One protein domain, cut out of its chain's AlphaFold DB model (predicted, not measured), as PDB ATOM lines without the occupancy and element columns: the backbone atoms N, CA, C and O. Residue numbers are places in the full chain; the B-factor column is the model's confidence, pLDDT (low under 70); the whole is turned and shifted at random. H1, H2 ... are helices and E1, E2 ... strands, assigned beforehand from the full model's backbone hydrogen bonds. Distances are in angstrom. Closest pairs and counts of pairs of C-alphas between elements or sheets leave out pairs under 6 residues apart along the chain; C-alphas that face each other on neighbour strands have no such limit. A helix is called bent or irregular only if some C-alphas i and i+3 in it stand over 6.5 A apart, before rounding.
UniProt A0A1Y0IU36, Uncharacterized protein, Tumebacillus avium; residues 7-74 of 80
ATOM      1  N   ILE A   7      -4.533  12.569  91.297       68.38
ATOM      2  CA  ILE A   7      -3.943  11.424  90.601       68.38
ATOM      3  C   ILE A   7      -4.203  10.188  91.460       68.38
ATOM      4  O   ILE A   7      -3.835  10.168  92.631       68.38
ATOM      5  N   LYS A   8      -4.871   9.165  90.909       70.12
ATOM      6  CA  LYS A   8      -5.132   7.927  91.665       70.12
ATOM      7  C   LYS A   8      -3.892   7.055  91.794       70.12
ATOM      8  O   LYS A   8      -3.687   6.444  92.836       70.12
ATOM      9  N   LYS A   9      -3.128   6.930  90.711       66.94
ATOM     10  CA  LYS A   9      -1.925   6.106  90.680       66.94
ATOM     11  C   LYS A   9      -0.980   6.625  89.608       66.94
ATOM     12  O   LYS A   9      -1.381   6.845  88.469       66.94
ATOM     13  N   MET A  10       0.281   6.793  89.971       69.88
ATOM     14  CA  MET A  10       1.346   7.131  89.036       69.88
ATOM     15  C   MET A  10       2.394   6.029  89.081       69.88
ATOM     16  O   MET A  10       2.808   5.605  90.159       69.88
ATOM     17  N   LYS A  11       2.810   5.553  87.912       72.12
ATOM     18  CA  LYS A  11       3.943   4.651  87.759       72.12
ATOM     19  C   LYS A  11       4.989   5.360  86.916       72.12
ATOM     20  O   LYS A  11       4.734   5.704  85.769       72.12
ATOM     21  N   ILE A  12       6.161   5.573  87.489       75.25
ATOM     22  CA  ILE A  12       7.273   6.228  86.811       75.25
ATOM     23  C   ILE A  12       8.502   5.324  86.877       75.25
ATOM     24  O   ILE A  12       8.851   4.813  87.939       75.25
ATOM     25  N   ALA A  13       9.118   5.079  85.727       79.94
ATOM     26  CA  ALA A  13      10.375   4.369  85.576       79.94
ATOM     27  C   ALA A  13      11.476   5.412  85.388       79.94
ATOM     28  O   ALA A  13      11.706   5.912  84.285       79.94
ATOM     29  N   LEU A  14      12.099   5.777  86.504       74.25
ATOM     30  CA  LEU A  14      13.193   6.737  86.549       74.25
ATOM     31  C   LEU A  14      14.513   6.015  86.266       74.25
ATOM     32  O   LEU A  14      14.790   4.964  86.848       74.25
ATOM     33  N   VAL A  15      15.332   6.604  85.404       78.44
ATOM     34  CA  VAL A  15      16.738   6.246  85.243       78.44
ATOM     35  C   VAL A  15      17.505   7.126  86.219       78.44
ATOM     36  O   VAL A  15      17.597   8.335  86.040       78.44
ATOM     37  N   LEU A  16      17.966   6.511  87.302       75.94
ATOM     38  CA  LEU A  16      18.619   7.197  88.409       75.94
ATOM     39  C   LEU A  16      20.077   6.768  88.499       75.94
ATOM     40  O   LEU A  16      20.374   5.567  88.551       75.94
ATOM     41  N   ASP A  17      20.965   7.746  88.624       82.44
ATOM     42  CA  ASP A  17      22.355   7.529  89.004       82.44
ATOM     43  C   ASP A  17      22.462   6.944  90.419       82.44
ATOM     44  O   ASP A  17      21.501   6.897  91.193       82.44
ATOM     45  N   GLU A  18      23.644   6.449  90.779       84.31
ATOM     46  CA  GLU A  18      23.868   5.820  92.085       84.31
ATOM     47  C   GLU A  18      23.536   6.745  93.267       84.31
ATOM     48  O   GLU A  18      22.899   6.303  94.223       84.31
ATOM     49  N   GLU A  19      23.858   8.035  93.163       82.00
ATOM     50  CA  GLU A  19      23.540   9.023  94.197       82.00
ATOM     51  C   GLU A  19      22.025   9.195  94.378       82.00
ATOM     52  O   GLU A  19      21.503   9.131  95.494       82.00
ATOM     53  N   ALA A  20      21.300   9.346  93.270       79.38
ATOM     54  CA  ALA A  20      19.852   9.491  93.278       79.38
ATOM     55  C   ALA A  20      19.161   8.225  93.808       79.38
ATOM     56  O   ALA A  20      18.217   8.316  94.596       79.38
ATOM     57  N   ARG A  21      19.670   7.034  93.454       83.00
ATOM     58  CA  ARG A  21      19.206   5.753  94.017       83.00
ATOM     59  C   ARG A  21      19.443   5.665  95.524       83.00
ATOM     60  O   ARG A  21      18.593   5.112  96.222       83.00
ATOM     61  N   CYS A  22      20.560   6.194  96.020       85.06
ATOM     62  CA  CYS A  22      20.866   6.218  97.449       85.06
ATOM     63  C   CYS A  22      19.869   7.107  98.206       85.06
ATOM     64  O   CYS A  22      19.177   6.620  99.097       85.06
ATOM     65  N   LYS A  23      19.682   8.355  97.756       83.38
ATOM     66  CA  LYS A  23      18.706   9.297  98.334       83.38
ATOM     67  C   LYS A  23      17.287   8.721  98.341       83.38
ATOM     68  O   LYS A  23      16.581   8.792  99.342       83.38
ATOM     69  N   LEU A  24      16.873   8.101  97.236       81.88
ATOM     70  CA  LEU A  24      15.539   7.513  97.116       81.88
ATOM     71  C   LEU A  24      15.357   6.295  98.036       81.88
ATOM     72  O   LEU A  24      14.276   6.096  98.584       81.88
ATOM     73  N   ARG A  25      16.415   5.505  98.252       84.69
ATOM     74  CA  ARG A  25      16.422   4.435  99.259       84.69
ATOM     75  C   ARG A  25      16.298   4.979 100.675       84.69
ATOM     76  O   ARG A  25      15.543   4.401 101.444       84.69
ATOM     77  N   GLU A  26      16.995   6.059 101.010       86.62
ATOM     78  CA  GLU A  26      16.873   6.699 102.325       86.62
ATOM     79  C   GLU A  26      15.459   7.226 102.570       86.62
ATOM     80  O   GLU A  26      14.910   7.035 103.654       86.62
ATOM     81  N   LEU A  27      14.831   7.797 101.541       84.06
ATOM     82  CA  LEU A  27      13.439   8.229 101.601       84.06
ATOM     83  C   LEU A  27      12.468   7.062 101.810       84.06
ATOM     84  O   LEU A  27      11.608   7.120 102.684       84.06
ATOM     85  N   LEU A  28      12.638   5.960 101.075       82.06
ATOM     86  CA  LEU A  28      11.821   4.753 101.259       82.06
ATOM     87  C   LEU A  28      12.077   4.051 102.600       82.06
ATOM     88  O   LEU A  28      11.179   3.406 103.133       82.06
ATOM     89  N   ALA A  29      13.290   4.166 103.139       84.81
ATOM     90  CA  ALA A  29      13.640   3.660 104.460       84.81
ATOM     91  C   ALA A  29      13.064   4.524 105.597       84.81
ATOM     92  O   ALA A  29      13.178   4.136 106.758       84.81
ATOM     93  N   GLY A  30      12.457   5.675 105.284       81.31
ATOM     94  CA  GLY A  30      11.951   6.621 106.277       81.31
ATOM     95  C   GLY A  30      13.052   7.431 106.965       81.31
ATOM     96  O   GLY A  30      12.807   8.023 108.009       81.31
ATOM     97  N   ASN A  31      14.263   7.458 106.401       82.50
ATOM     98  CA  ASN A  31      15.369   8.268 106.914       82.50
ATOM     99  C   ASN A  31      15.293   9.725 106.416       82.50
ATOM    100  O   ASN A  31      15.985  10.597 106.933       82.50
ATOM    101  N   CYS A  32      14.471   9.988 105.392       77.12
ATOM    102  CA  CYS A  32      14.294  11.312 104.809       77.12
ATOM    103  C   CYS A  32      12.853  11.510 104.315       77.12
ATOM    104  O   CYS A  32      12.356  10.716 103.521       77.12
ATOM    105  N   ASP A  33      12.192  12.589 104.729       80.56
ATOM    106  CA  ASP A  33      10.818  12.890 104.301       80.56
ATOM    107  C   ASP A  33      10.741  13.445 102.875       80.56
ATOM    108  O   ASP A  33       9.702  13.376 102.216       80.56
ATOM    109  N   THR A  34      11.826  14.049 102.385       80.44
ATOM    110  CA  THR A  34      11.851  14.727 101.088       80.44
ATOM    111  C   THR A  34      13.171  14.505 100.372       80.44
ATOM    112  O   THR A  34      14.239  14.745 100.925       80.44
ATOM    113  N   VAL A  35      13.094  14.136  99.098       82.69
ATOM    114  CA  VAL A  35      14.244  14.030  98.205       82.69
ATOM    115  C   VAL A  35      14.053  14.964  97.025       82.69
ATOM    116  O   VAL A  35      13.012  14.970  96.366       82.69
ATOM    117  N   TYR A  36      15.102  15.728  96.747       82.25
ATOM    118  CA  TYR A  36      15.228  16.524  95.539       82.25
ATOM    119  C   TYR A  36      16.221  15.834  94.619       82.25
ATOM    120  O   TYR A  36      17.357  15.552  95.014       82.25
ATOM    121  N   LEU A  37      15.768  15.542  93.408       80.00
ATOM    122  CA  LEU A  37      16.603  15.026  92.340       80.00
ATOM    123  C   LEU A  37      16.648  16.067  91.224       80.00
ATOM    124  O   LEU A  37      15.600  16.493  90.734       80.00
ATOM    125  N   ASP A  38      17.862  16.455  90.857       78.31
ATOM    126  CA  ASP A  38      18.138  17.341  89.731       78.31
ATOM    127  C   ASP A  38      18.383  16.475  88.486       78.31
ATOM    128  O   ASP A  38      19.043  15.438  88.576       78.31
ATOM    129  N   GLU A  39      17.809  16.862  87.350       75.56
ATOM    130  CA  GLU A  39      18.017  16.231  86.038       75.56
ATOM    131  C   GLU A  39      17.654  14.736  85.936       75.56
ATOM    132  O   GLU A  39      18.398  13.923  85.387       75.56
ATOM    133  N   VAL A  40      16.460  14.351  86.382       75.88
ATOM    134  CA  VAL A  40      16.029  12.951  86.315       75.88
ATOM    135  C   VAL A  40      15.523  12.571  84.929       75.88
ATOM    136  O   VAL A  40      14.470  13.027  84.478       75.88
ATOM    137  N   CYS A  41      16.221  11.652  84.275       80.25
ATOM    138  CA  CYS A  41      15.728  11.005  83.065       80.25
ATOM    139  C   CYS A  41      14.708   9.917  83.422       80.25
ATOM    140  O   CYS A  41      14.884   9.164  84.380       80.25
ATOM    141  N   PHE A  42      13.639   9.798  82.643       79.62
ATOM    142  CA  PHE A  42      12.688   8.698  82.766       79.62
ATOM    143  C   PHE A  42      12.496   8.006  81.429       79.62
ATOM    144  O   PHE A  42      12.356   8.647  80.385       79.62
ATOM    145  N   ASP A  43      12.465   6.679  81.490       78.38
ATOM    146  CA  ASP A  43      12.264   5.856  80.306       78.38
ATOM    147  C   ASP A  43      10.769   5.631  80.056       78.38
ATOM    148  O   ASP A  43      10.291   5.596  78.936       78.38
ATOM    149  N   HIS A  44       9.972   5.534  81.120       76.62
ATOM    150  CA  HIS A  44       8.535   5.313  80.983       76.62
ATOM    151  C   HIS A  44       7.782   5.975  82.124       76.62
ATOM    152  O   HIS A  44       7.990   5.651  83.290       76.62
ATOM    153  N   LEU A  45       6.892   6.905  81.808       75.94
ATOM    154  CA  LEU A  45       5.994   7.532  82.767       75.94
ATOM    155  C   LEU A  45       4.563   7.193  82.372       75.94
ATOM    156  O   LEU A  45       4.042   7.685  81.377       75.94
ATOM    157  N   LYS A  46       3.922   6.357  83.184       75.44
ATOM    158  CA  LYS A  46       2.518   6.000  83.046       75.44
ATOM    159  C   LYS A  46       1.717   6.593  84.199       75.44
ATOM    160  O   LYS A  46       1.873   6.204  85.356       75.44
ATOM    161  N   ILE A  47       0.822   7.517  83.889       72.06
ATOM    162  CA  ILE A  47      -0.100   8.113  84.855       72.06
ATOM    163  C   ILE A  47      -1.463   7.464  84.643       72.06
ATOM    164  O   ILE A  47      -2.101   7.674  83.614       72.06
ATOM    165  N   GLU A  48      -1.907   6.661  85.608       66.44
ATOM    166  CA  GLU A  48      -3.179   5.948  85.527       66.44
ATOM    167  C   GLU A  48      -4.267   6.764  86.238       66.44
ATOM    168  O   GLU A  48      -4.273   6.914  87.465       66.44
ATOM    169  N   LYS A  49      -5.229   7.250  85.447       61.69
ATOM    170  CA  LYS A  49      -6.418   8.005  85.880       61.69
ATOM    171  C   LYS A  49      -6.087   9.296  86.633       61.69
ATOM    172  O   LYS A  49      -5.993   9.333  87.865       61.69
ATOM    173  N   VAL A  50      -6.061  10.386  85.876       62.88
ATOM    174  CA  VAL A  50      -6.044  11.745  86.419       62.88
ATOM    175  C   VAL A  50      -7.478  12.259  86.479       62.88
ATOM    176  O   VAL A  50      -8.173  12.327  85.461       62.88
ATOM    177  N   LYS A  51      -7.945  12.608  87.680       57.25
ATOM    178  CA  LYS A  51      -9.254  13.235  87.872       57.25
ATOM    179  C   LYS A  51      -9.040  14.660  88.372       57.25
ATOM    180  O   LYS A  51      -8.612  14.859  89.504       57.25
ATOM    181  N   ASN A  52      -9.357  15.633  87.532       57.50
ATOM    182  CA  ASN A  52      -9.536  17.020  87.934       57.50
ATOM    183  C   ASN A  52     -11.038  17.364  87.883       57.50
ATOM    184  O   ASN A  52     -11.790  16.696  87.165       57.50
ATOM    185  N   ASP A  53     -11.475  18.366  88.646       54.34
ATOM    186  CA  ASP A  53     -12.891  18.744  88.811       54.34
ATOM    187  C   ASP A  53     -13.587  19.012  87.460       54.34
ATOM    188  O   ASP A  53     -14.746  18.649  87.271       54.34
ATOM    189  N   CYS A  54     -12.830  19.496  86.468       52.62
ATOM    190  CA  CYS A  54     -13.302  19.748  85.103       52.62
ATOM    191  C   CYS A  54     -12.791  18.762  84.036       52.62
ATOM    192  O   CYS A  54     -13.208  18.855  82.881       52.62
ATOM    193  N   MET A  55     -11.887  17.826  84.356       47.25
ATOM    194  CA  MET A  55     -11.227  17.013  83.324       47.25
ATOM    195  C   MET A  55     -10.854  15.616  83.829       47.25
ATOM    196  O   MET A  55     -10.099  15.452  84.787       47.25
ATOM    197  N   LYS A  56     -11.372  14.583  83.157       58.06
ATOM    198  CA  LYS A  56     -10.913  13.198  83.316       58.06
ATOM    199  C   LYS A  56      -9.925  12.914  82.199       58.06
ATOM    200  O   LYS A  56     -10.340  12.754  81.054       58.06
ATOM    201  N   ILE A  57      -8.642  12.857  82.531       62.31
ATOM    202  CA  ILE A  57      -7.628  12.413  81.577       62.31
ATOM    203  C   ILE A  57      -7.444  10.908  81.796       62.31
ATOM    204  O   ILE A  57      -7.356  10.440  82.938       62.31
ATOM    205  N   GLY A  58      -7.488  10.154  80.697       66.38
ATOM    206  CA  GLY A  58      -7.244   8.712  80.686       66.38
ATOM    207  C   GLY A  58      -5.803   8.366  81.061       66.38
ATOM    208  O   GLY A  58      -5.074   9.192  81.609       66.38
ATOM    209  N   ASP A  59      -5.391   7.134  80.784       68.50
ATOM    210  CA  ASP A  59      -4.006   6.714  80.985       68.50
ATOM    211  C   ASP A  59      -3.067   7.557  80.107       68.50
ATOM    212  O   ASP A  59      -3.155   7.530  78.879       68.50
ATOM    213  N   ILE A  60      -2.193   8.337  80.745       72.19
ATOM    214  CA  ILE A  60      -1.155   9.112  80.060       72.19
ATOM    215  C   ILE A  60       0.097   8.250  80.062       72.19
ATOM    216  O   ILE A  60       0.579   7.879  81.129       72.19
ATOM    217  N   GLU A  61       0.626   7.942  78.884       76.12
ATOM    218  CA  GLU A  61       1.887   7.226  78.739       76.12
ATOM    219  C   GLU A  61       2.903   8.110  78.013       76.12
ATOM    220  O   GLU A  61       2.709   8.502  76.863       76.12
ATOM    221  N   LEU A  62       3.988   8.430  78.707       77.62
ATOM    222  CA  LEU A  62       5.122   9.191  78.213       77.62
ATOM    223  C   LEU A  62       6.312   8.239  78.115       77.62
ATOM    224  O   LEU A  62       6.676   7.577  79.085       77.62
ATOM    225  N   LYS A  63       6.890   8.147  76.918       77.12
ATOM    226  CA  LYS A  63       7.876   7.121  76.568       77.12
ATOM    227  C   LYS A  63       9.329   7.518  76.730       77.12
ATOM    228  O   LYS A  63      10.140   6.650  76.521       77.12
ATOM    229  N   HIS A  64       9.659   8.785  76.945       77.75
ATOM    230  CA  HIS A  64      11.009   9.276  77.239       77.75
ATOM    231  C   HIS A  64      10.872  10.738  77.628       77.75
ATOM    232  O   HIS A  64      10.123  11.489  76.996       77.75
ATOM    233  N   GLY A  65      11.589  11.151  78.660       75.88
ATOM    234  CA  GLY A  65      11.664  12.555  79.010       75.88
ATOM    235  C   GLY A  65      12.658  12.815  80.119       75.88
ATOM    236  O   GLY A  65      13.199  11.904  80.744       75.88
ATOM    237  N   LYS A  66      12.905  14.099  80.332       77.50
ATOM    238  CA  LYS A  66      13.779  14.597  81.379       77.50
ATOM    239  C   LYS A  66      12.954  15.484  82.296       77.50
ATOM    240  O   LYS A  66      12.196  16.328  81.822       77.50
ATOM    241  N   ILE A  67      13.083  15.264  83.593       79.19
ATOM    242  CA  ILE A  67      12.513  16.106  84.636       79.19
ATOM    243  C   ILE A  67      13.669  16.925  85.185       79.19
ATOM    244  O   ILE A  67      14.586  16.369  85.777       79.19
ATOM    245  N   GLU A  68      13.636  18.235  84.965       77.44
ATOM    246  CA  GLU A  68      14.702  19.124  85.443       77.44
ATOM    247  C   GLU A  68      14.789  19.112  86.972       77.44
ATOM    248  O   GLU A  68      15.873  18.939  87.507       77.44
ATOM    249  N   CYS A  69      13.649  19.165  87.668       76.12
ATOM    250  CA  CYS A  69      13.592  19.063  89.125       76.12
ATOM    251  C   CYS A  69      12.473  18.116  89.555       76.12
ATOM    252  O   CYS A  69      11.289  18.427  89.395       76.12
ATOM    253  N   LEU A  70      12.834  16.973  90.140       79.31
ATOM    254  CA  LEU A  70      11.881  16.048  90.741       79.31
ATOM    255  C   LEU A  70      11.953  16.165  92.267       79.31
ATOM    256  O   LEU A  70      12.897  15.690  92.897       79.31
ATOM    257  N   LYS A  71      10.925  16.778  92.863       81.50
ATOM    258  CA  LYS A  71      10.701  16.738  94.312       81.50
ATOM    259  C   LYS A  71       9.812  15.541  94.644       81.50
ATOM    260  O   LYS A  71       8.658  15.490  94.219       81.50
ATOM    261  N   LEU A  72      10.341  14.607  95.423       78.00
ATOM    262  CA  LEU A  72       9.594  13.507  96.020       78.00
ATOM    263  C   LEU A  72       9.436  13.801  97.505       78.00
ATOM    264  O   LEU A  72      10.422  14.011  98.200       78.00
ATOM    265  N   GLU A  73       8.202  13.824  97.981       76.44
ATOM    266  CA  GLU A  73       7.880  13.988  99.393       76.44
ATOM    267  C   GLU A  73       7.041  12.787  99.811       76.44
ATOM    268  O   GLU A  73       6.069  12.440  99.131       76.44
ATOM    269  N   VAL A  74       7.436  12.121 100.893       69.75
ATOM    270  CA  VAL A  74       6.621  11.060 101.480       69.75
ATOM    271  C   VAL A  74       5.526  11.744 102.272       69.75
ATOM    272  O   VAL A  74       5.681  12.084 103.439       69.75
TER     273      VAL A  74
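Overview. This is residues 7 to 74 of the 80 residues of an uncharacterized protein of Tumebacillus avium (UniProt A0A1Y0IU36). One long, sharply bent strand, E2, is the spine of a single twisted sheet shaped like a V, with the helix H1 packed over one arm. E5 runs beside E2 in that arm; in the other arm E1 lies on one side of E2 and the short E4 and E3 on the other, with the E2 and E3 hairpin at the far tip. The printed part has 68 residues with one named helix and five named strands, in the order E1, H1, E2, E3, E4, E5; the neighbour pairs are antiparallel and the class is mixed, helices and strands. It is only just loose, close to compact, with a radius of gyration of the C-alphas of 13.4 A, and only just elongated, with spans of 37 by 24 by 16 A.

Along the chain. E1, residues 7 to 15, is 22.0 A long and begins at C-alpha 7 (-3.943, 11.424, 90.601). H1, residues 18 to 28, is 15.2 A long. E2, residues 34 to 52, measures 25.2 A from C-alpha 34 (11.851, 14.727, 101.088) to C-alpha 52 and bends by 122 degrees at residue 38. E3, residues 55 to 57, and E4, residues 60 to 62, have three residues each, and E3 runs on into E4 at 50 degrees across a break of 2 residues. E5, residues 65 to 73, is 20.8 A long, bends by 76 degrees at residue 68 and ends at C-alpha 73 (7.880, 13.988, 99.393).

Arrangement. The branched sheet is twisted, and E2 is the strand with three or more neighbours. E1 is on one side of E2, beside residues 41 to 50, with N 13 and O 44 at 2.7 A. On the other side are E5, beside residues 35 to 42, with N 37 and O 70 at 2.9 A; E4, beside residues 44 to 47, with N 45 and O 62 at 2.8 A; and E3, beside residues 50 to 52, with N 52 and O 55 at 2.8 A. E2 and E3 form a hairpin. E1 and E5 are apart. H1 is on the sheet at a height of 8.3 A, over E2 and only just over E5, on which 3 of its C-alphas fall. It runs slantwise to the strands, at 48 degrees to E2 on the local plane. The closest C-alphas of H1 and E2, those of Ala 20 and Leu 37, are 6.5 A apart. In H1 every O i to N i+4 pair is within hydrogen-bond range.

Size, cuts and confidence. The two C-alphas farthest apart, those of Glu 18 and Cys 54, are 40.3 A from each other. The printed part has no cut, and its five links between named elements are tight. The mean pLDDT of the printed part is 75.0; residue 7, residues 9 to 10, residues 48 to 59 and residue 74 are under 70.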